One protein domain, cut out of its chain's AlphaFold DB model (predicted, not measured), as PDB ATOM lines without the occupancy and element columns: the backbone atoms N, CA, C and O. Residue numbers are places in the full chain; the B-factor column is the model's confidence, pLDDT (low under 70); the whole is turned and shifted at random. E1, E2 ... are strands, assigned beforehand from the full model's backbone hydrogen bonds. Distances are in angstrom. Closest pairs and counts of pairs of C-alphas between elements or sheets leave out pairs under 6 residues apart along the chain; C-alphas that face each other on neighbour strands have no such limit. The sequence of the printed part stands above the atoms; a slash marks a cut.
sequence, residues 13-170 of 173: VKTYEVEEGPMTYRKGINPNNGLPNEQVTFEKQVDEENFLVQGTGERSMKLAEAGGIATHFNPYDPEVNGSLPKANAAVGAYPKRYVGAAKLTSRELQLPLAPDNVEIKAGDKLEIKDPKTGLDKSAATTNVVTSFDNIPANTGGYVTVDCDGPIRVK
ATOM      1  N   VAL A  13     167.590 128.447 111.083       88.75
ATOM      2  CA  VAL A  13     168.773 128.047 111.836       88.75
ATOM      3  C   VAL A  13     170.019 128.486 111.082       88.75
ATOM      4  O   VAL A  13     170.204 128.215 109.899       88.75
ATOM      5  N   LYS A  14     170.910 129.192 111.777       90.88
ATOM      6  CA  LYS A  14     172.212 129.580 111.226       90.88
ATOM      7  C   LYS A  14     173.309 128.786 111.910       90.88
ATOM      8  O   LYS A  14     173.264 128.574 113.116       90.88
ATOM      9  N   THR A  15     174.310 128.389 111.140       91.25
ATOM     10  CA  THR A  15     175.484 127.685 111.654       91.25
ATOM     11  C   THR A  15     176.498 128.679 112.219       91.25
ATOM     12  O   THR A  15     176.875 129.644 111.544       91.25
ATOM     13  N   TYR A  16     176.966 128.425 113.439       91.81
ATOM     14  CA  TYR A  16     177.953 129.243 114.144       91.81
ATOM     15  C   TYR A  16     179.073 128.390 114.717       91.81
ATOM     16  O   TYR A  16     178.878 127.221 115.035       91.81
ATOM     17  N   GLU A  17     180.240 128.995 114.907       90.38
ATOM     18  CA  GLU A  17     181.299 128.388 115.705       90.38
ATOM     19  C   GLU A  17     181.013 128.571 117.194       90.38
ATOM     20  O   GLU A  17     180.749 129.695 117.632       90.38
ATOM     21  N   VAL A  18     181.143 127.509 117.989       88.69
ATOM     22  CA  VAL A  18     180.951 127.599 119.440       88.69
ATOM     23  C   VAL A  18     182.246 127.390 120.225       88.69
ATOM     24  O   VAL A  18     183.071 126.530 119.912       88.69
ATOM     25  N   GLU A  19     182.470 128.244 121.225       84.94
ATOM     26  CA  GLU A  19     183.651 128.195 122.092       84.94
ATOM     27  C   GLU A  19     183.412 127.254 123.279       84.94
ATOM     28  O   GLU A  19     182.895 127.661 124.318       84.94
ATOM     29  N   GLU A  20     183.809 125.994 123.119       82.56
ATOM     30  CA  GLU A  20     183.637 124.953 124.148       82.56
ATOM     31  C   GLU A  20     184.866 124.763 125.043       82.56
ATOM     32  O   GLU A  20     184.860 123.965 125.977       82.56
ATOM     33  N   GLY A  21     185.937 125.503 124.761       78.88
ATOM     34  CA  GLY A  21     187.188 125.411 125.499       78.88
ATOM     35  C   GLY A  21     187.991 124.128 125.216       78.88
ATOM     36  O   GLY A  21     187.796 123.462 124.196       78.88
ATOM     37  N   PRO A  22     188.957 123.813 126.093       78.88
ATOM     38  CA  PRO A  22     189.798 122.625 126.028       78.88
ATOM     39  C   PRO A  22     189.010 121.310 126.015       78.88
ATOM     40  O   PRO A  22     187.985 121.163 126.678       78.88
ATOM     41  N   MET A  23     189.547 120.321 125.300       79.56
ATOM     42  CA  MET A  23     188.961 118.990 125.145       79.56
ATOM     43  C   MET A  23     189.745 117.940 125.944       79.56
ATOM     44  O   MET A  23     190.969 117.867 125.822       79.56
ATOM     45  N   THR A  24     189.043 117.082 126.688       77.81
ATOM     46  CA  THR A  24     189.595 115.885 127.345       77.81
ATOM     47  C   THR A  24     189.173 114.631 126.582       77.81
ATOM     48  O   THR A  24     187.995 114.460 126.270       77.81
ATOM     49  N   TYR A  25     190.118 113.727 126.310       78.25
ATOM     50  CA  TYR A  25     189.863 112.425 125.686       78.25
ATOM     51  C   TYR A  25     190.142 111.281 126.665       78.25
ATOM     52  O   TYR A  25     191.160 111.264 127.359       78.25
ATOM     53  N   ARG A  26     189.260 110.281 126.680       76.31
ATOM     54  CA  ARG A  26     189.362 109.082 127.515       76.31
ATOM     55  C   ARG A  26     189.024 107.840 126.693       76.31
ATOM     56  O   ARG A  26     187.986 107.780 126.041       76.31
ATOM     57  N   LYS A  27     189.849 106.795 126.810       76.56
ATOM     58  CA  LYS A  27     189.445 105.428 126.448       76.56
ATOM     59  C   LYS A  27     188.727 104.804 127.635       76.56
ATOM     60  O   LYS A  27     189.249 104.812 128.746       76.56
ATOM     61  N   GLY A  28     187.531 104.286 127.407       72.81
ATOM     62  CA  GLY A  28     186.729 103.621 128.422       72.81
ATOM     63  C   GLY A  28     186.043 102.380 127.880       72.81
ATOM     64  O   GLY A  28     186.275 101.955 126.751       72.81
ATOM     65  N   ILE A  29     185.178 101.812 128.709       77.94
ATOM     66  CA  ILE A  29     184.250 100.759 128.319       77.94
ATOM     67  C   ILE A  29     182.845 101.353 128.382       77.94
ATOM     68  O   ILE A  29     182.504 102.028 129.355       77.94
ATOM     69  N   ASN A  30     182.048 101.155 127.334       71.94
ATOM     70  CA  ASN A  30     180.652 101.562 127.336       71.94
ATOM     71  C   ASN A  30     179.902 100.720 128.390       71.94
ATOM     72  O   ASN A  30     179.850  99.495 128.260       71.94
ATOM     73  N   PRO A  31     179.320 101.347 129.429       70.06
ATOM     74  CA  PRO A  31     178.682 100.622 130.528       70.06
ATOM     75  C   PRO A  31     177.442  99.836 130.083       70.06
ATOM     76  O   PRO A  31     177.050  98.893 130.762       70.06
ATOM     77  N   ASN A  32     176.859 100.178 128.930       74.88
ATOM     78  CA  ASN A  32     175.662  99.530 128.403       74.88
ATOM     79  C   ASN A  32     175.968  98.235 127.636       74.88
ATOM     80  O   ASN A  32     175.067  97.421 127.452       74.88
ATOM     81  N   ASN A  33     177.199  98.042 127.145       82.81
ATOM     82  CA  ASN A  33     177.526  96.879 126.304       82.81
ATOM     83  C   ASN A  33     178.923  96.270 126.520       82.81
ATOM     84  O   ASN A  33     179.259  95.292 125.858       82.81
ATOM     85  N   GLY A  34     179.747  96.812 127.419       80.06
ATOM     86  CA  GLY A  34     181.059  96.248 127.745       80.06
ATOM     87  C   GLY A  34     182.130  96.422 126.661       80.06
ATOM     88  O   GLY A  34     183.244  95.928 126.831       80.06
ATOM     89  N   LEU A  35     181.841  97.134 125.567       82.06
ATOM     90  CA  LEU A  35     182.788  97.338 124.469       82.06
ATOM     91  C   LEU A  35     183.672  98.573 124.689       82.06
ATOM     92  O   LEU A  35     183.221  99.540 125.315       82.06
ATOM     93  N   PRO A  36     184.912  98.586 124.154       78.62
ATOM     94  CA  PRO A  36     185.742  99.783 124.142       78.62
ATOM     95  C   PRO A  36     184.985 100.966 123.538       78.62
ATOM     96  O   PRO A  36     184.399 100.859 122.463       78.62
ATOM     97  N   ASN A  37     185.013 102.095 124.236       77.69
ATOM     98  CA  ASN A  37     184.435 103.347 123.782       77.69
ATOM     99  C   ASN A  37     185.448 104.476 123.958       77.69
ATOM    100  O   ASN A  37     186.220 104.510 124.919       77.69
ATOM    101  N   GLU A  38     185.426 105.409 123.025       74.12
ATOM    102  CA  GLU A  38     186.200 106.635 123.084       74.12
ATOM    103  C   GLU A  38     185.263 107.749 123.537       74.12
ATOM    104  O   GLU A  38     184.217 107.974 122.936       74.12
ATOM    105  N   GLN A  39     185.611 108.413 124.633       75.62
ATOM    106  CA  GLN A  39     184.817 109.489 125.206       75.62
ATOM    107  C   GLN A  39     185.591 110.790 125.092       75.62
ATOM    108  O   GLN A  39     186.774 110.854 125.432       75.62
ATOM    109  N   VAL A  40     184.900 111.815 124.614       77.12
ATOM    110  CA  VAL A  40     185.400 113.178 124.520       77.12
ATOM    111  C   VAL A  40     184.499 114.068 125.361       77.12
ATOM    112  O   VAL A  40     183.282 113.898 125.360       77.12
ATOM    113  N   THR A  41     185.098 114.992 126.102       81.00
ATOM    114  CA  THR A  41     184.367 115.987 126.890       81.00
ATOM    115  C   THR A  41     185.067 117.327 126.761       81.00
ATOM    116  O   THR A  41     186.274 117.417 126.999       81.00
ATOM    117  N   PHE A  42     184.320 118.356 126.381       83.62
ATOM    118  CA  PHE A  42     184.806 119.731 126.377       83.62
ATOM    119  C   PHE A  42     184.579 120.391 127.741       83.62
ATOM    120  O   PHE A  42     183.631 120.048 128.448       83.62
ATOM    121  N   GLU A  43     185.433 121.349 128.113       83.94
ATOM    122  CA  GLU A  43     185.277 122.129 129.351       83.94
ATOM    123  C   GLU A  43     183.899 122.811 129.421       83.94
ATOM    124  O   GLU A  43     183.223 122.766 130.451       83.94
ATOM    125  N   LYS A  44     183.454 123.390 128.303       85.38
ATOM    126  CA  LYS A  44     182.139 124.008 128.111       85.38
ATOM    127  C   LYS A  44     181.357 123.254 127.036       85.38
ATOM    128  O   LYS A  44     181.047 123.808 125.987       85.38
ATOM    129  N   GLN A  45     181.071 121.983 127.313       86.62
ATOM    130  CA  GLN A  45     180.270 121.110 126.455       86.62
ATOM    131  C   GLN A  45     178.939 121.767 126.054       86.62
ATOM    132  O   GLN A  45     178.147 122.169 126.913       86.62
ATOM    133  N   VAL A  46     178.702 121.836 124.747       88.50
ATOM    134  CA  VAL A  46     177.434 122.228 124.139       88.50
ATOM    135  C   VAL A  46     176.692 120.976 123.687       88.50
ATOM    136  O   VAL A  46     177.241 120.163 122.948       88.50
ATOM    137  N   ASP A  47     175.445 120.833 124.097       88.25
ATOM    138  CA  ASP A  47     174.565 119.739 123.701       88.25
ATOM    139  C   ASP A  47     173.326 120.324 122.994       88.25
ATOM    140  O   ASP A  47     173.181 121.554 122.896       88.25
ATOM    141  N   GLU A  48     172.465 119.463 122.443       87.44
ATOM    142  CA  GLU A  48     171.122 119.859 121.991       87.44
ATOM    143  C   GLU A  48     170.400 120.621 123.117       87.44
ATOM    144  O   GLU A  48     170.687 120.432 124.296       87.44
ATOM    145  N   GLU A  49     169.491 121.524 122.758       88.88
ATOM    146  CA  GLU A  49     168.668 122.320 123.680       88.88
ATOM    147  C   GLU A  49     169.425 123.374 124.513       88.88
ATOM    148  O   GLU A  49     168.801 124.164 125.225       88.88
ATOM    149  N   ASN A  50     170.749 123.490 124.374       92.62
ATOM    150  CA  ASN A  50     171.507 124.506 125.102       92.62
ATOM    151  C   ASN A  50     171.175 125.943 124.676       92.62
ATOM    152  O   ASN A  50     171.067 126.274 123.490       92.62
ATOM    153  N   PHE A  51     171.134 126.845 125.655       95.19
ATOM    154  CA  PHE A  51     170.983 128.281 125.420       95.19
ATOM    155  C   PHE A  51     172.330 128.985 125.225       95.19
ATOM    156  O   PHE A  51     173.308 128.725 125.930       95.19
ATOM    157  N   LEU A  52     172.379 129.918 124.270       95.06
ATOM    158  CA  LEU A  52     173.622 130.523 123.788       95.06
ATOM    159  C   LEU A  52     173.578 132.064 123.781       95.06
ATOM    160  O   LEU A  52     172.519 132.698 123.690       95.06
ATOM    161  N   VAL A  53     174.762 132.675 123.809       95.00
ATOM    162  CA  VAL A  53     175.002 134.120 123.653       95.00
ATOM    163  C   VAL A  53     175.980 134.402 122.523       95.00
ATOM    164  O   VAL A  53     176.799 133.554 122.171       95.00
ATOM    165  N   GLN A  54     175.916 135.611 121.965       92.88
ATOM    166  CA  GLN A  54     176.856 136.033 120.933       92.88
ATOM    167  C   GLN A  54     178.287 136.100 121.491       92.88
ATOM    168  O   GLN A  54     178.530 136.667 122.558       92.88
ATOM    169  N   GLY A  55     179.230 135.495 120.771       90.44
ATOM    170  CA  GLY A  55     180.652 135.526 121.091       90.44
ATOM    171  C   GLY A  55     181.351 136.799 120.606       90.44
ATOM    172  O   GLY A  55     180.735 137.726 120.086       90.44
ATOM    173  N   THR A  56     182.673 136.847 120.785       85.31
ATOM    174  CA  THR A  56     183.505 138.019 120.457       85.31
ATOM    175  C   THR A  56     183.906 138.101 118.982       85.31
ATOM    176  O   THR A  56     184.301 139.166 118.520       85.31
ATOM    177  N   GLY A  57     183.847 136.987 118.250       82.50
ATOM    178  CA  GLY A  57     184.182 136.906 116.828       82.50
ATOM    179  C   GLY A  57     182.956 136.928 115.918       82.50
ATOM    180  O   GLY A  57     181.833 136.630 116.340       82.50
ATOM    181  N   GLU A  58     183.185 137.224 114.641       83.62
ATOM    182  CA  GLU A  58     182.165 137.079 113.606       83.62
ATOM    183  C   GLU A  58     181.675 135.623 113.555       83.62
ATOM    184  O   GLU A  58     182.475 134.691 113.547       83.62
ATOM    185  N   ARG A  59     180.349 135.433 113.568       87.25
ATOM    186  CA  ARG A  59     179.693 134.113 113.593       87.25
ATOM    187  C   ARG A  59     180.159 133.184 114.728       87.25
ATOM    188  O   ARG A  59     180.180 131.966 114.562       87.25
ATOM    189  N   SER A  60     180.472 133.751 115.892       90.81
ATOM    190  CA  SER A  60     180.787 132.974 117.093       90.81
ATOM    191  C   SER A  60     179.675 133.037 118.138       90.81
ATOM    192  O   SER A  60     179.047 134.080 118.326       90.81
ATOM    193  N   MET A  61     179.469 131.924 118.837       93.50
ATOM    194  CA  MET A  61     178.547 131.777 119.959       93.50
ATOM    195  C   MET A  61     179.287 131.212 121.179       93.50
ATOM    196  O   MET A  61     180.331 130.569 121.054       93.50
ATOM    197  N   LYS A  62     178.744 131.450 122.372       92.38
ATOM    198  CA  LYS A  62     179.192 130.845 123.635       92.38
ATOM    199  C   LYS A  62     177.982 130.332 124.410       92.38
ATOM    200  O   LYS A  62     176.874 130.827 124.198       92.38
ATOM    201  N   LEU A  63     178.188 129.375 125.312       92.38
ATOM    202  CA  LEU A  63     177.142 128.965 126.250       92.38
ATOM    203  C   LEU A  63     176.732 130.165 127.115       92.38
ATOM    204  O   LEU A  63     177.591 130.931 127.557       92.38
ATOM    205  N   ALA A  64     175.431 130.345 127.329       93.88
ATOM    206  CA  ALA A  64     174.960 131.362 128.255       93.88
ATOM    207  C   ALA A  64     175.383 130.985 129.684       93.88
ATOM    208  O   ALA A  64     175.275 129.830 130.082       93.88
ATOM    209  N   GLU A  65     175.885 131.945 130.455       91.38
ATOM    210  CA  GLU A  65     176.316 131.713 131.837       91.38
ATOM    211  C   GLU A  65     175.233 132.183 132.817       91.38
ATOM    212  O   GLU A  65     174.397 133.027 132.478       91.38
ATOM    213  N   ALA A  66     175.233 131.640 134.038       91.62
ATOM    214  CA  ALA A  66     174.291 132.032 135.085       91.62
ATOM    215  C   ALA A  66     174.321 133.553 135.322       91.62
ATOM    216  O   ALA A  66     175.386 134.158 135.441       91.62
ATOM    217  N   GLY A  67     173.146 134.183 135.386       91.69
ATOM    218  CA  GLY A  67     173.004 135.640 135.477       91.69
ATOM    219  C   GLY A  67     173.145 136.392 134.145       91.69
ATOM    220  O   GLY A  67     172.896 137.598 134.113       91.69
ATOM    221  N   GLY A  68     173.515 135.710 133.058       93.62
ATOM    222  CA  GLY A  68     173.606 136.268 131.711       93.62
ATOM    223  C   GLY A  68     172.258 136.377 130.992       93.62
ATOM    224  O   GLY A  68     171.197 136.093 131.547       93.62
ATOM    225  N   ILE A  69     172.310 136.787 129.722       95.06
ATOM    226  CA  ILE A  69     171.146 136.966 128.848       95.06
ATOM    227  C   ILE A  69     171.350 136.144 127.571       95.06
ATOM    228  O   ILE A  69     172.150 136.523 126.716       95.06
ATOM    229  N   ALA A  70     170.631 135.030 127.442       96.12
ATOM    230  CA  ALA A  70     170.609 134.202 126.245       96.12
ATOM    231  C   ALA A  70     169.927 134.933 125.085       96.12
ATOM    232  O   ALA A  70     168.899 135.589 125.248       96.12
ATOM    233  N   THR A  71     170.495 134.797 123.891       95.69
ATOM    234  CA  THR A  71     169.987 135.436 122.659       95.69
ATOM    235  C   THR A  71     169.630 134.419 121.581       95.69
ATOM    236  O   THR A  71     168.994 134.766 120.587       95.69
ATOM    237  N   HIS A  72     170.052 133.171 121.765       95.00
ATOM    238  CA  HIS A  72     169.834 132.060 120.855       95.00
ATOM    239  C   HIS A  72     169.633 130.778 121.667       95.00
ATOM    240  O   HIS A  72     169.976 130.724 122.851       95.00
ATOM    241  N   PHE A  73     169.144 129.736 121.011       93.06
ATOM    242  CA  PHE A  73     169.159 128.377 121.540       93.06
ATOM    243  C   PHE A  73     169.575 127.400 120.431       93.06
ATOM    244  O   PHE A  73     169.516 127.732 119.241       93.06
ATOM    245  N   ASN A  74     170.042 126.225 120.840       92.00
ATOM    246  CA  ASN A  74     170.502 125.169 119.957       92.00
ATOM    247  C   ASN A  74     169.407 124.097 119.763       92.00
ATOM    248  O   ASN A  74     169.200 123.307 120.677       92.00
ATOM    249  N   PRO A  75     168.698 124.040 118.621       87.56
ATOM    250  CA  PRO A  75     167.676 123.019 118.374       87.56
ATOM    251  C   PRO A  75     168.211 121.628 118.017       87.56
ATOM    252  O   PRO A  75     167.403 120.712 117.933       87.56
ATOM    253  N   TYR A  76     169.511 121.469 117.742       85.25
ATOM    254  CA  TYR A  76     170.068 120.218 117.213       85.25
ATOM    255  C   TYR A  76     171.395 119.852 117.877       85.25
ATOM    256  O   TYR A  76     172.089 120.698 118.432       85.25
ATOM    257  N   ASP A  77     171.804 118.591 117.791       85.00
ATOM    258  CA  ASP A  77     173.136 118.196 118.247       85.00
ATOM    259  C   ASP A  77     174.237 118.969 117.491       85.00
ATOM    260  O   ASP A  77     174.185 119.059 116.259       85.00
ATOM    261  N   PRO A  78     175.264 119.516 118.177       85.19
ATOM    262  CA  PRO A  78     176.314 120.243 117.478       85.19
ATOM    263  C   PRO A  78     177.175 119.317 116.622       85.19
ATOM    264  O   PRO A  78     177.649 118.264 117.064       85.19
ATOM    265  N   GLU A  79     177.456 119.777 115.411       83.00
ATOM    266  CA  GLU A  79     178.205 119.048 114.405       83.00
ATOM    267  C   GLU A  79     179.715 119.099 114.666       83.00
ATOM    268  O   GLU A  79     180.318 120.129 114.994       83.00
ATOM    269  N   VAL A  80     180.350 117.949 114.466       72.88
ATOM    270  CA  VAL A  80     181.797 117.770 114.557       72.88
ATOM    271  C   VAL A  80     182.393 118.002 113.171       72.88
ATOM    272  O   VAL A  80     182.153 117.220 112.252       72.88
ATOM    273  N   ASN A  81     183.213 119.045 113.011       66.88
ATOM    274  CA  ASN A  81     183.992 119.202 111.787       66.88
ATOM    275  C   ASN A  81     185.281 118.368 111.873       66.88
ATOM    276  O   ASN A  81     186.182 118.652 112.667       66.88
ATOM    277  N   GLY A  82     185.374 117.336 111.036       65.88
ATOM    278  CA  GLY A  82     186.558 116.488 110.924       65.88
ATOM    279  C   GLY A  82     186.715 115.466 112.055       65.88
ATOM    280  O   GLY A  82     185.774 115.107 112.755       65.88
ATOM    281  N   SER A  83     187.928 114.933 112.207       68.44
ATOM    282  CA  SER A  83     188.226 113.952 113.257       68.44
ATOM    283  C   SER A  83     188.544 114.648 114.578       68.44
ATOM    284  O   SER A  83     189.398 115.532 114.622       68.44
ATOM    285  N   LEU A  84     187.914 114.203 115.665       68.44
ATOM    286  CA  LEU A  84     188.304 114.602 117.018       68.44
ATOM    287  C   LEU A  84     189.751 114.140 117.282       68.44
ATOM    288  O   LEU A  84     190.068 112.981 116.993       68.44
ATOM    289  N   PRO A  85     190.647 115.005 117.787       63.97
ATOM    290  CA  PRO A  85     192.037 114.668 118.009       63.97
ATOM    291  C   PRO A  85     192.118 113.570 119.060       63.97
ATOM    292  O   PRO A  85     191.860 113.766 120.244       63.97
ATOM    293  N   LYS A  86     192.489 112.381 118.598       63.47
ATOM    294  CA  LYS A  86     192.792 111.233 119.444       63.47
ATOM    295  C   LYS A  86     194.280 111.291 119.735       63.47
ATOM    296  O   LYS A  86     195.072 110.757 118.963       63.47
ATOM    297  N   ALA A  87     194.701 111.981 120.786       55.22
ATOM    298  CA  ALA A  87     196.111 111.952 121.142       55.22
ATOM    299  C   ALA A  87     196.317 112.051 122.645       55.22
ATOM    300  O   ALA A  87     195.728 112.896 123.297       55.22
ATOM    301  N   ASN A  88     197.182 111.161 123.121       51.84
ATOM    302  CA  ASN A  88     198.198 111.139 124.184       51.84
ATOM    303  C   ASN A  88     198.417 112.370 125.103       51.84
ATOM    304  O   ASN A  88     199.204 112.264 126.039       51.84
ATOM    305  N   ALA A  89     197.801 113.523 124.853       48.66
ATOM    306  CA  ALA A  89     197.870 114.734 125.654       48.66
ATOM    307  C   ALA A  89     196.538 114.941 126.390       48.66
ATOM    308  O   ALA A  89     195.467 114.850 125.797       48.66
ATOM    309  N   ALA A  90     196.610 115.249 127.685       50.81
ATOM    310  CA  ALA A  90     195.442 115.476 128.539       50.81
ATOM    311  C   ALA A  90     194.539 116.640 128.071       50.81
ATOM    312  O   ALA A  90     193.407 116.738 128.529       50.81
ATOM    313  N   VAL A  91     195.041 117.498 127.171       53.38
ATOM    314  CA  VAL A  91     194.356 118.652 126.579       53.38
ATOM    315  C   VAL A  91     194.900 118.881 125.161       53.38
ATOM    316  O   VAL A  91     196.116 118.958 124.979       53.38
ATOM    317  N   GLY A  92     194.028 118.997 124.155       53.66
ATOM    318  CA  GLY A  92     194.400 119.309 122.766       53.66
ATOM    319  C   GLY A  92     193.687 120.550 122.224       53.66
ATOM    320  O   GLY A  92     192.591 120.882 122.672       53.66
ATOM    321  N   ALA A  93     194.300 121.229 121.245       56.81
ATOM    322  CA  ALA A  93     193.636 122.275 120.468       56.81
ATOM    323  C   ALA A  93     192.716 121.617 119.429       56.81
ATOM    324  O   ALA A  93     193.183 120.847 118.587       56.81
ATOM    325  N   TYR A  94     191.418 121.898 119.506       64.81
ATOM    326  CA  TYR A  94     190.405 121.356 118.605       64.81
ATOM    327  C   TYR A  94     189.809 122.481 117.745       64.81
ATOM    328  O   TYR A  94     189.591 123.575 118.277       64.81
ATOM    329  N   PRO A  95     189.551 122.269 116.436       64.06
ATOM    330  CA  PRO A  95     188.687 123.167 115.678       64.06
ATOM    331  C   PRO A  95     187.345 123.306 116.398       64.06
ATOM    332  O   PRO A  95     186.809 122.320 116.886       64.06
ATOM    333  N   LYS A  96     186.797 124.516 116.494       70.44
ATOM    334  CA  LYS A  96     185.493 124.714 117.141       70.44
ATOM    335  C   LYS A  96     184.429 123.844 116.462       70.44
ATOM    336  O   LYS A  96     184.445 123.707 115.236       70.44
ATOM    337  N   ARG A  97     183.501 123.286 117.246       83.75
ATOM    338  CA  ARG A  97     182.311 122.641 116.685       83.75
ATOM    339  C   ARG A  97     181.389 123.682 116.073       83.75
ATOM    340  O   ARG A  97     181.377 124.848 116.488       83.75
ATOM    341  N   TYR A  98     180.624 123.237 115.086       87.62
ATOM    342  CA  TYR A  98     179.559 124.041 114.523       87.62
ATOM    343  C   TYR A  98     178.261 123.721 115.241       87.62
ATOM    344  O   TYR A  98     177.902 122.562 115.415       87.62
ATOM    345  N   VAL A  99     177.553 124.760 115.656       90.12
ATOM    346  CA  VAL A  99     176.229 124.638 116.251       90.12
ATOM    347  C   VAL A  99     175.223 125.332 115.346       90.12
ATOM    348  O   VAL A  99     175.446 126.466 114.908       90.12
ATOM    349  N   GLY A 100     174.125 124.647 115.036       91.75
ATOM    350  CA  GLY A 100     172.953 125.301 114.476       91.75
ATOM    351  C   GLY A 100     172.283 126.095 115.589       91.75
ATOM    352  O   GLY A 100     171.900 125.521 116.592       91.75
ATOM    353  N   ALA A 101     172.158 127.411 115.457       93.00
ATOM    354  CA  ALA A 101     171.500 128.228 116.469       93.00
ATOM    355  C   ALA A 101     170.374 129.056 115.854       93.00
ATOM    356  O   ALA A 101     170.576 129.793 114.880       93.00
ATOM    357  N   ALA A 102     169.196 128.963 116.465       92.12
ATOM    358  CA  ALA A 102     168.060 129.813 116.152       92.12
ATOM    359  C   ALA A 102     168.038 131.009 117.109       92.12
ATOM    360  O   ALA A 102     168.256 130.889 118.318       92.12
ATOM    361  N   LYS A 103     167.806 132.198 116.550       92.38
ATOM    362  CA  LYS A 103     167.732 133.436 117.328       92.38
ATOM    363  C   LYS A 103     166.423 133.473 118.115       92.38
ATOM    364  O   LYS A 103     165.357 133.276 117.538       92.38
ATOM    365  N   LEU A 104     166.508 133.813 119.399       93.12
ATOM    366  CA  LEU A 104     165.344 134.106 120.229       93.12
ATOM    367  C   LEU A 104     164.773 135.459 119.783       93.12
ATOM    368  O   LEU A 104     165.386 136.511 119.975       93.12
ATOM    369  N   THR A 105     163.640 135.428 119.091       86.75
ATOM    370  CA  THR A 105     162.929 136.612 118.591       86.75
ATOM    371  C   THR A 105     161.449 136.478 118.895       86.75
ATOM    372  O   THR A 105     160.976 135.349 118.954       86.75
ATOM    373  N   SER A 106     160.744 137.609 118.951       86.88
ATOM    374  CA  SER A 106     159.288 137.734 119.110       86.88
ATOM    375  C   SER A 106     158.519 136.773 118.208       86.88
ATOM    376  O   SER A 106     158.362 137.043 117.016       86.88
ATOM    377  N   ARG A 107     158.110 135.630 118.771       87.38
ATOM    378  CA  ARG A 107     157.219 134.630 118.166       87.38
ATOM    379  C   ARG A 107     156.837 133.556 119.191       87.38
ATOM    380  O   ARG A 107     157.482 133.411 120.231       87.38
ATOM    381  N   GLU A 108     155.838 132.760 118.831       92.06
ATOM    382  CA  GLU A 108     155.548 131.499 119.506       92.06
ATOM    383  C   GLU A 108     156.695 130.508 119.262       92.06
ATOM    384  O   GLU A 108     157.020 130.201 118.114       92.06
ATOM    385  N   LEU A 109     157.334 130.043 120.335       90.50
ATOM    386  CA  LEU A 109     158.437 129.083 120.291       90.50
ATOM    387  C   LEU A 109     158.165 127.919 121.233       90.50
ATOM    388  O   LEU A 109     157.646 128.109 122.330       90.50
ATOM    389  N   GLN A 110     158.603 126.730 120.838       91.44
ATOM    390  CA  GLN A 110     158.706 125.598 121.746       91.44
ATOM    391  C   GLN A 110     160.144 125.529 122.265       91.44
ATOM    392  O   GLN A 110     161.078 125.364 121.483       91.44
ATOM    393  N   LEU A 111     160.325 125.710 123.574       93.00
ATOM    394  CA  LEU A 111     161.638 125.780 124.218       93.00
ATOM    395  C   LEU A 111     161.789 124.691 125.289       93.00
ATOM    396  O   LEU A 111     160.788 124.294 125.894       93.00
ATOM    397  N   PRO A 112     163.019 124.206 125.530       93.19
ATOM    398  CA  PRO A 112     163.276 123.146 126.494       93.19
ATOM    399  C   PRO A 112     162.945 123.597 127.917       93.19
ATOM    400  O   PRO A 112     163.215 124.736 128.320       93.19
ATOM    401  N   LEU A 113     162.357 122.680 128.676       93.88
ATOM    402  CA  LEU A 113     161.902 122.878 130.041       93.88
ATOM    403  C   LEU A 113     162.764 122.071 131.013       93.88
ATOM    404  O   LEU A 113     163.022 120.889 130.783       93.88
ATOM    405  N   ALA A 114     163.125 122.688 132.140       94.19
ATOM    406  CA  ALA A 114     163.855 122.021 133.210       94.19
ATOM    407  C   ALA A 114     163.157 120.708 133.624       94.19
ATOM    408  O   ALA A 114     161.952 120.710 133.874       94.19
ATOM    409  N   PRO A 115     163.884 119.582 133.744       91.75
ATOM    410  CA  PRO A 115     163.294 118.288 134.089       91.75
ATOM    411  C   PRO A 115     162.678 118.277 135.490       91.75
ATOM    412  O   PRO A 115     161.744 117.529 135.762       91.75
ATOM    413  N   ASP A 116     163.182 119.133 136.370       94.75
ATOM    414  CA  ASP A 116     162.704 119.385 137.724       94.75
ATOM    415  C   ASP A 116     161.961 120.736 137.814       94.75
ATOM    416  O   ASP A 116     162.076 121.460 138.809       94.75
ATOM    417  N   ASN A 117     161.239 121.120 136.752       95.38
ATOM    418  CA  ASN A 117     160.429 122.338 136.730       95.38
ATOM    419  C   ASN A 117     159.397 122.346 137.862       95.38
ATOM    420  O   ASN A 117     158.811 121.313 138.204       95.38
ATOM    421  N   VAL A 118     159.093 123.527 138.396       95.69
ATOM    422  CA  VAL A 118     157.904 123.681 139.246       95.69
ATOM    423  C   VAL A 118     156.634 123.682 138.387       95.69
ATOM    424  O   VAL A 118     156.701 123.742 137.162       95.69
ATOM    425  N   GLU A 119     155.455 123.620 139.014       97.44
ATOM    426  CA  GLU A 119     154.186 123.741 138.282       97.44
ATOM    427  C   GLU A 119     154.135 125.066 137.498       97.44
ATOM    428  O   GLU A 119     154.312 126.149 138.073       97.44
ATOM    429  N   ILE A 120     153.849 124.971 136.198       97.69
ATOM    430  CA  ILE A 120     153.695 126.090 135.263       97.69
ATOM    431  C   ILE A 120     152.235 126.172 134.825       97.69
ATOM    432  O   ILE A 120     151.579 125.162 134.576       97.69
ATOM    433  N   LYS A 121     151.732 127.394 134.722       97.81
ATOM    434  CA  LYS A 121     150.408 127.746 134.227       97.81
ATOM    435  C   LYS A 121     150.543 128.681 133.035       97.81
ATOM    436  O   LYS A 121     151.510 129.440 132.929       97.81
ATOM    437  N   ALA A 122     149.533 128.676 132.175       97.19
ATOM    438  CA  ALA A 122     149.438 129.645 131.095       97.19
ATOM    439  C   ALA A 122     149.490 131.076 131.666       97.19
ATOM    440  O   ALA A 122     148.803 131.399 132.639       97.19
ATOM    441  N   GLY A 123     150.322 131.927 131.070       96.75
ATOM    442  CA  GLY A 123     150.602 133.289 131.527       96.75
ATOM    443  C   GLY A 123     151.782 133.419 132.496       96.75
ATOM    444  O   GLY A 123     152.228 134.544 132.739       96.75
ATOM    445  N   ASP A 124     152.322 132.314 133.021       98.00
ATOM    446  CA  ASP A 124     153.505 132.364 133.881       98.00
ATOM    447  C   ASP A 124     154.740 132.847 133.114       98.00
ATOM    448  O   ASP A 124     154.903 132.595 131.918       98.00
ATOM    449  N   LYS A 125     155.630 133.536 133.832       97.69
ATOM    450  CA  LYS A 125     156.907 134.020 133.304       97.69
ATOM    451  C   LYS A 125     158.002 133.001 133.563       97.69
ATOM    452  O   LYS A 125     158.113 132.499 134.682       97.69
ATOM    453  N   LEU A 126     158.808 132.712 132.546       97.31
ATOM    454  CA  LEU A 126     159.883 131.725 132.618       97.31
ATOM    455  C   LEU A 126     161.247 132.363 132.303       97.31
ATOM    456  O   LEU A 126     161.360 133.210 131.413       97.31
ATOM    457  N   GLU A 127     162.275 131.925 133.026       96.81
ATOM    458  CA  GLU A 127     163.699 132.204 132.773       96.81
ATOM    459  C   GLU A 127     164.440 130.875 132.576       96.81
ATOM    460  O   GLU A 127     163.936 129.816 132.950       96.81
ATOM    461  N   ILE A 128     165.656 130.917 132.029       96.06
ATOM    462  CA  ILE A 128     166.502 129.724 131.915       96.06
ATOM    463  C   ILE A 128     167.021 129.379 133.311       96.06
ATOM    464  O   ILE A 128     167.775 130.155 133.896       96.06
ATOM    465  N   LYS A 129     166.623 128.229 133.855       93.88
ATOM    466  CA  LYS A 129     167.065 127.745 135.169       93.88
ATOM    467  C   LYS A 129     168.531 127.335 135.144       93.88
ATOM    468  O   LYS A 129     169.304 127.784 135.983       93.88
ATOM    469  N   ASP A 130     168.879 126.501 134.172       89.06
ATOM    470  CA  ASP A 130     170.236 126.056 133.875       89.06
ATOM    471  C   ASP A 130     170.377 125.996 132.344       89.06
ATOM    472  O   ASP A 130     169.478 125.469 131.680       89.06
ATOM    473  N   PRO A 131     171.465 126.527 131.758       85.50
ATOM    474  CA  PRO A 131     171.707 126.469 130.317       85.50
ATOM    475  C   PRO A 131     171.636 125.065 129.708       85.50
ATOM    476  O   PRO A 131     171.368 124.978 128.515       85.50
ATOM    477  N   LYS A 132     171.869 124.014 130.511       84.00
ATOM    478  CA  LYS A 132     171.830 122.592 130.140       84.00
ATOM    479  C   LYS A 132     170.482 121.919 130.353       84.00
ATOM    480  O   LYS A 132     170.285 120.812 129.866       84.00
ATOM    481  N   THR A 133     169.597 122.508 131.156       79.56
ATOM    482  CA  THR A 133     168.321 121.865 131.513       79.56
ATOM    483  C   THR A 133     167.103 122.642 131.040       79.56
ATOM    484  O   THR A 133     166.044 122.057 130.885       79.56
ATOM    485  N   GLY A 134     167.229 123.950 130.825       93.56
ATOM    486  CA  GLY A 134     166.210 124.776 130.192       93.56
ATOM    487  C   GLY A 134     165.395 125.665 131.130       93.56
ATOM    488  O   GLY A 134     165.895 126.129 132.157       93.56
ATOM    489  N   LEU A 135     164.168 125.990 130.721       95.94
ATOM    490  CA  LEU A 135     163.312 127.003 131.346       95.94
ATOM    491  C   LEU A 135     162.650 126.522 132.645       95.94
ATOM    492  O   LEU A 135     162.328 125.346 132.793       95.94
ATOM    493  N   ASP A 136     162.384 127.447 133.566       96.56
ATOM    494  CA  ASP A 136     161.550 127.217 134.753       96.56
ATOM    495  C   ASP A 136     160.840 128.515 135.171       96.56
ATOM    496  O   ASP A 136     161.199 129.616 134.734       96.56
ATOM    497  N   LYS A 137     159.823 128.392 136.028       96.12
ATOM    498  CA  LYS A 137     159.055 129.530 136.540       96.12
ATOM    499  C   LYS A 137     159.970 130.555 137.206       96.12
ATOM    500  O   LYS A 137     160.809 130.232 138.051       96.12
ATOM    501  N   SER A 138     159.734 131.818 136.874       94.88
ATOM    502  CA  SER A 138     160.433 132.967 137.430       94.88
ATOM    503  C   SER A 138     159.460 134.026 137.945       94.88
ATOM    504  O   SER A 138     158.322 134.145 137.498       94.88
ATOM    505  N   ALA A 139     159.940 134.812 138.907       93.62
ATOM    506  CA  ALA A 139     159.290 136.039 139.359       93.62
ATOM    507  C   ALA A 139     159.799 137.284 138.606       93.62
ATOM    508  O   ALA A 139     159.341 138.396 138.870       93.62
ATOM    509  N   ALA A 140     160.774 137.126 137.706       92.69
ATOM    510  CA  ALA A 140     161.298 138.223 136.912       92.69
ATOM    511  C   ALA A 140     160.267 138.722 135.892       92.69
ATOM    512  O   ALA A 140     159.429 137.980 135.384       92.69
ATOM    513  N   THR A 141     160.357 140.012 135.582       91.25
ATOM    514  CA  THR A 141     159.437 140.703 134.668       91.25
ATOM    515  C   THR A 141     160.108 141.178 133.382       91.25
ATOM    516  O   THR A 141     159.429 141.685 132.496       91.25
ATOM    517  N   THR A 142     161.429 141.026 133.266       92.62
ATOM    518  CA  THR A 142     162.223 141.465 132.108       92.62
ATOM    519  C   THR A 142     163.114 140.329 131.635       92.62
ATOM    520  O   THR A 142     163.602 139.567 132.469       92.62
ATOM    521  N   ASN A 143     163.341 140.241 130.320       94.44
ATOM    522  CA  ASN A 143     164.089 139.148 129.687       94.44
ATOM    523  C   ASN A 143     163.522 137.773 130.083       94.44
ATOM    524  O   ASN A 143     164.242 136.889 130.537       94.44
ATOM    525  N   VAL A 144     162.206 137.624 129.972       96.06
ATOM    526  CA  VAL A 144     161.469 136.399 130.290       96.06
ATOM    527  C   VAL A 144     160.591 136.027 129.110       96.06
ATOM    528  O   VAL A 144     160.239 136.886 128.304       96.06
ATOM    529  N   VAL A 145     160.181 134.767 129.057       96.75
ATOM    530  CA  VAL A 145     159.135 134.309 128.134       96.75
ATOM    531  C   VAL A 145     157.840 134.056 128.888       96.75
ATOM    532  O   VAL A 145     157.852 133.894 130.110       96.75
ATOM    533  N   THR A 146     156.716 134.038 128.177       97.19
ATOM    534  CA  THR A 146     155.400 133.771 128.779       97.19
ATOM    535  C   THR A 146     154.893 132.408 128.342       97.19
ATOM    536  O   THR A 146     154.793 132.172 127.147       97.19
ATOM    537  N   SER A 147     154.547 131.524 129.279       97.00
ATOM    538  CA  SER A 147     153.993 130.203 128.952       97.00
ATOM    539  C   SER A 147     152.598 130.304 128.337       97.00
ATOM    540  O   SER A 147     151.753 131.046 128.846       97.00
ATOM    541  N   PHE A 148     152.317 129.502 127.311       96.44
ATOM    542  CA  PHE A 148     150.954 129.219 126.848       96.44
ATOM    543  C   PHE A 148     150.371 127.940 127.458       96.44
ATOM    544  O   PHE A 148     149.156 127.741 127.431       96.44
ATOM    545  N   ASP A 149     151.215 127.115 128.075       95.44
ATOM    546  CA  ASP A 149     150.851 125.785 128.548       95.44
ATOM    547  C   ASP A 149     150.669 125.728 130.070       95.44
ATOM    548  O   ASP A 149     151.286 126.478 130.835       95.44
ATOM    549  N   ASN A 150     149.844 124.772 130.508       96.62
ATOM    550  CA  ASN A 150     149.794 124.312 131.893       96.62
ATOM    551  C   ASN A 150     150.596 123.008 131.998       96.62
ATOM    552  O   ASN A 150     150.191 121.996 131.424       96.62
ATOM    553  N   ILE A 151     151.707 123.025 132.732       95.88
ATOM    554  CA  ILE A 151     152.631 121.893 132.851       95.88
ATOM    555  C   ILE A 151     152.783 121.519 134.332       95.88
ATOM    556  O   ILE A 151     153.150 122.376 135.143       95.88
ATOM    557  N   PRO A 152     152.523 120.255 134.716       96.56
ATOM    558  CA  PRO A 152     152.773 119.784 136.074       96.56
ATOM    559  C   PRO A 152     154.249 119.909 136.480       96.56
ATOM    560  O   PRO A 152     155.154 119.972 135.644       96.56
ATOM    561  N   ALA A 153     154.508 119.909 137.786       96.00
ATOM    562  CA  ALA A 153     155.875 119.878 138.296       96.00
ATOM    563  C   ALA A 153     156.605 118.576 137.909       96.00
ATOM    564  O   ALA A 153     155.988 117.511 137.871       96.00
ATOM    565  N   ASN A 154     157.924 118.659 137.721       94.81
ATOM    566  CA  ASN A 154     158.831 117.544 137.415       94.81
ATOM    567  C   ASN A 154     158.468 116.762 136.142       94.81
ATOM    568  O   ASN A 154     158.560 115.532 136.116       94.81
ATOM    569  N   THR A 155     158.009 117.464 135.106       91.81
ATOM    570  CA  THR A 155     157.645 116.833 133.828       91.81
ATOM    571  C   THR A 155     158.760 116.989 132.794       91.81
ATOM    572  O   THR A 155     158.994 116.069 132.010       91.81
ATOM    573  N   GLY A 156     159.470 118.125 132.808       89.75
ATOM    574  CA  GLY A 156     160.490 118.446 131.812       89.75
ATOM    575  C   GLY A 156     159.953 118.514 130.387       89.75
ATOM    576  O   GLY A 156     158.777 118.793 130.149       89.75
ATOM    577  N   GLY A 157     160.836 118.228 129.432       90.94
ATOM    578  CA  GLY A 157     160.505 118.209 128.014       90.94
ATOM    579  C   GLY A 157     160.507 119.617 127.444       90.94
ATOM    580  O   GLY A 157     161.546 120.264 127.409       90.94
ATOM    581  N   TYR A 158     159.352 120.083 126.984       92.25
ATOM    582  CA  TYR A 158     159.237 121.339 126.254       92.25
ATOM    583  C   TYR A 158     157.996 122.119 126.669       92.25
ATOM    584  O   TYR A 158     156.987 121.539 127.071       92.25
ATOM    585  N   VAL A 159     158.068 123.438 126.510       93.62
ATOM    586  CA  VAL A 159     156.975 124.375 126.772       93.62
ATOM    587  C   VAL A 159     156.797 125.323 125.593       93.62
ATOM    588  O   VAL A 159     157.776 125.831 125.042       93.62
ATOM    589  N   THR A 160     155.546 125.561 125.204       94.88
ATOM    590  CA  THR A 160     155.188 126.574 124.209       94.88
ATOM    591  C   THR A 160     155.108 127.929 124.893       94.88
ATOM    592  O   THR A 160     154.416 128.095 125.903       94.88
ATOM    593  N   VAL A 161     155.829 128.909 124.358       94.94
ATOM    594  CA  VAL A 161     155.962 130.230 124.964       94.94
ATOM    595  C   VAL A 161     155.821 131.347 123.940       94.94
ATOM    596  O   VAL A 161     156.202 131.197 122.781       94.94
ATOM    597  N   ASP A 162     155.363 132.502 124.406       95.19
ATOM    598  CA  ASP A 162     155.598 133.778 123.741       95.19
ATOM    599  C   ASP A 162     157.006 134.268 124.098       95.19
ATOM    600  O   ASP A 162     157.276 134.653 125.247       95.19
ATOM    601  N   CYS A 163     157.920 134.185 123.133       92.12
ATOM    602  CA  CYS A 163     159.309 134.580 123.305       92.12
ATOM    603  C   CYS A 163     159.539 135.970 122.725       92.12
ATOM    604  O   CYS A 163     159.812 136.086 121.540       92.12
ATOM    605  N   ASP A 164     159.498 137.020 123.544       89.19
ATOM    606  CA  ASP A 164     159.705 138.403 123.088       89.19
ATOM    607  C   ASP A 164     161.184 138.836 123.138       89.19
ATOM    608  O   ASP A 164     161.564 139.846 123.731       89.19
ATOM    609  N   GLY A 165     162.050 138.026 122.526       89.50
ATOM    610  CA  GLY A 165     163.480 138.306 122.411       89.50
ATOM    611  C   GLY A 165     164.344 137.581 123.452       89.50
ATOM    612  O   GLY A 165     164.134 136.396 123.702       89.50
ATOM    613  N   PRO A 166     165.400 138.222 123.979       95.06
ATOM    614  CA  PRO A 166     166.386 137.533 124.798       95.06
ATOM    615  C   PRO A 166     165.837 137.111 126.169       95.06
ATOM    616  O   PRO A 166     164.985 137.778 126.755       95.06
ATOM    617  N   ILE A 167     166.387 136.022 126.709       96.31
ATOM    618  CA  ILE A 167     165.917 135.393 127.949       96.31
ATOM    619  C   ILE A 167     167.037 135.404 128.981       96.31
ATOM    620  O   ILE A 167     168.185 135.076 128.686       96.31
ATOM    621  N   ARG A 168     166.720 135.767 130.217       95.69
ATOM    622  CA  ARG A 168     167.662 135.751 131.324       95.69
ATOM    623  C   ARG A 168     167.960 134.330 131.774       95.69
ATOM    624  O   ARG A 168     167.070 133.489 131.884       95.69
ATOM    625  N   VAL A 169     169.232 134.097 132.073       95.88
ATOM    626  CA  VAL A 169     169.697 132.910 132.783       95.88
ATOM    627  C   VAL A 169     169.674 133.211 134.270       95.88
ATOM    628  O   VAL A 169     170.284 134.179 134.734       95.88
ATOM    629  N   LYS A 170     168.958 132.388 135.027       92.12
ATOM    630  CA  LYS A 170     168.850 132.496 136.474       92.12
ATOM    631  C   LYS A 170     170.252 132.464 137.088       92.12
ATOM    632  O   LYS A 170     171.113 131.686 136.685       92.12
TER     633      LYS A 170
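AT A GLANCE: This is residues 13 to 170 of the 173 residues of an uncharacterized protein of Methanobacterium formicicum (UniProt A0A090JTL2). With little regular structure, a curled antiparallel sheet, E7-E11-E10-E8-E9, folds almost into a barrel; beside it stands a curled mixed sheet, E4-E5-E1-E6, and, apart from both, the long hairpin E2-E3. Of 158 printed residues, 62 are in eleven strands, E1 to E11 along the chain: all strand. The whole is compact: radius of gyration of the C-alphas 17.3 A, spans 53 by 40 by 24 A.

HOW THE PARTS SIT: The folded sheet is bent back on itself: E7, residues 107-113, and E11, residues 157-163, face the hairpin of E8, residues 125-130, and E9, residues 134-137, with E10, residues 145-147, as hinge. N 109 and O 161 are within hydrogen-bond range, 2.9 A. E1, residues 13-18, is antiparallel to E6, residues 97-103: N 16 and O 99 are 2.9 A apart.

IN THESE COORDINATES: C-alpha 13 is at (168.773, 128.047, 111.836), C-alpha 163 at (159.309, 134.580, 123.305). E2, residues 23-29, is 19.1 A long; E3, residues 36-42, 20.1 A. E4, residues 51-54, and E5, residues 60-63, form a hairpin.

THE WHOLE: The printed part has no cut. Links E5 to E6 and E7 to E8 are long. Residues 81-95 have pLDDT under 70.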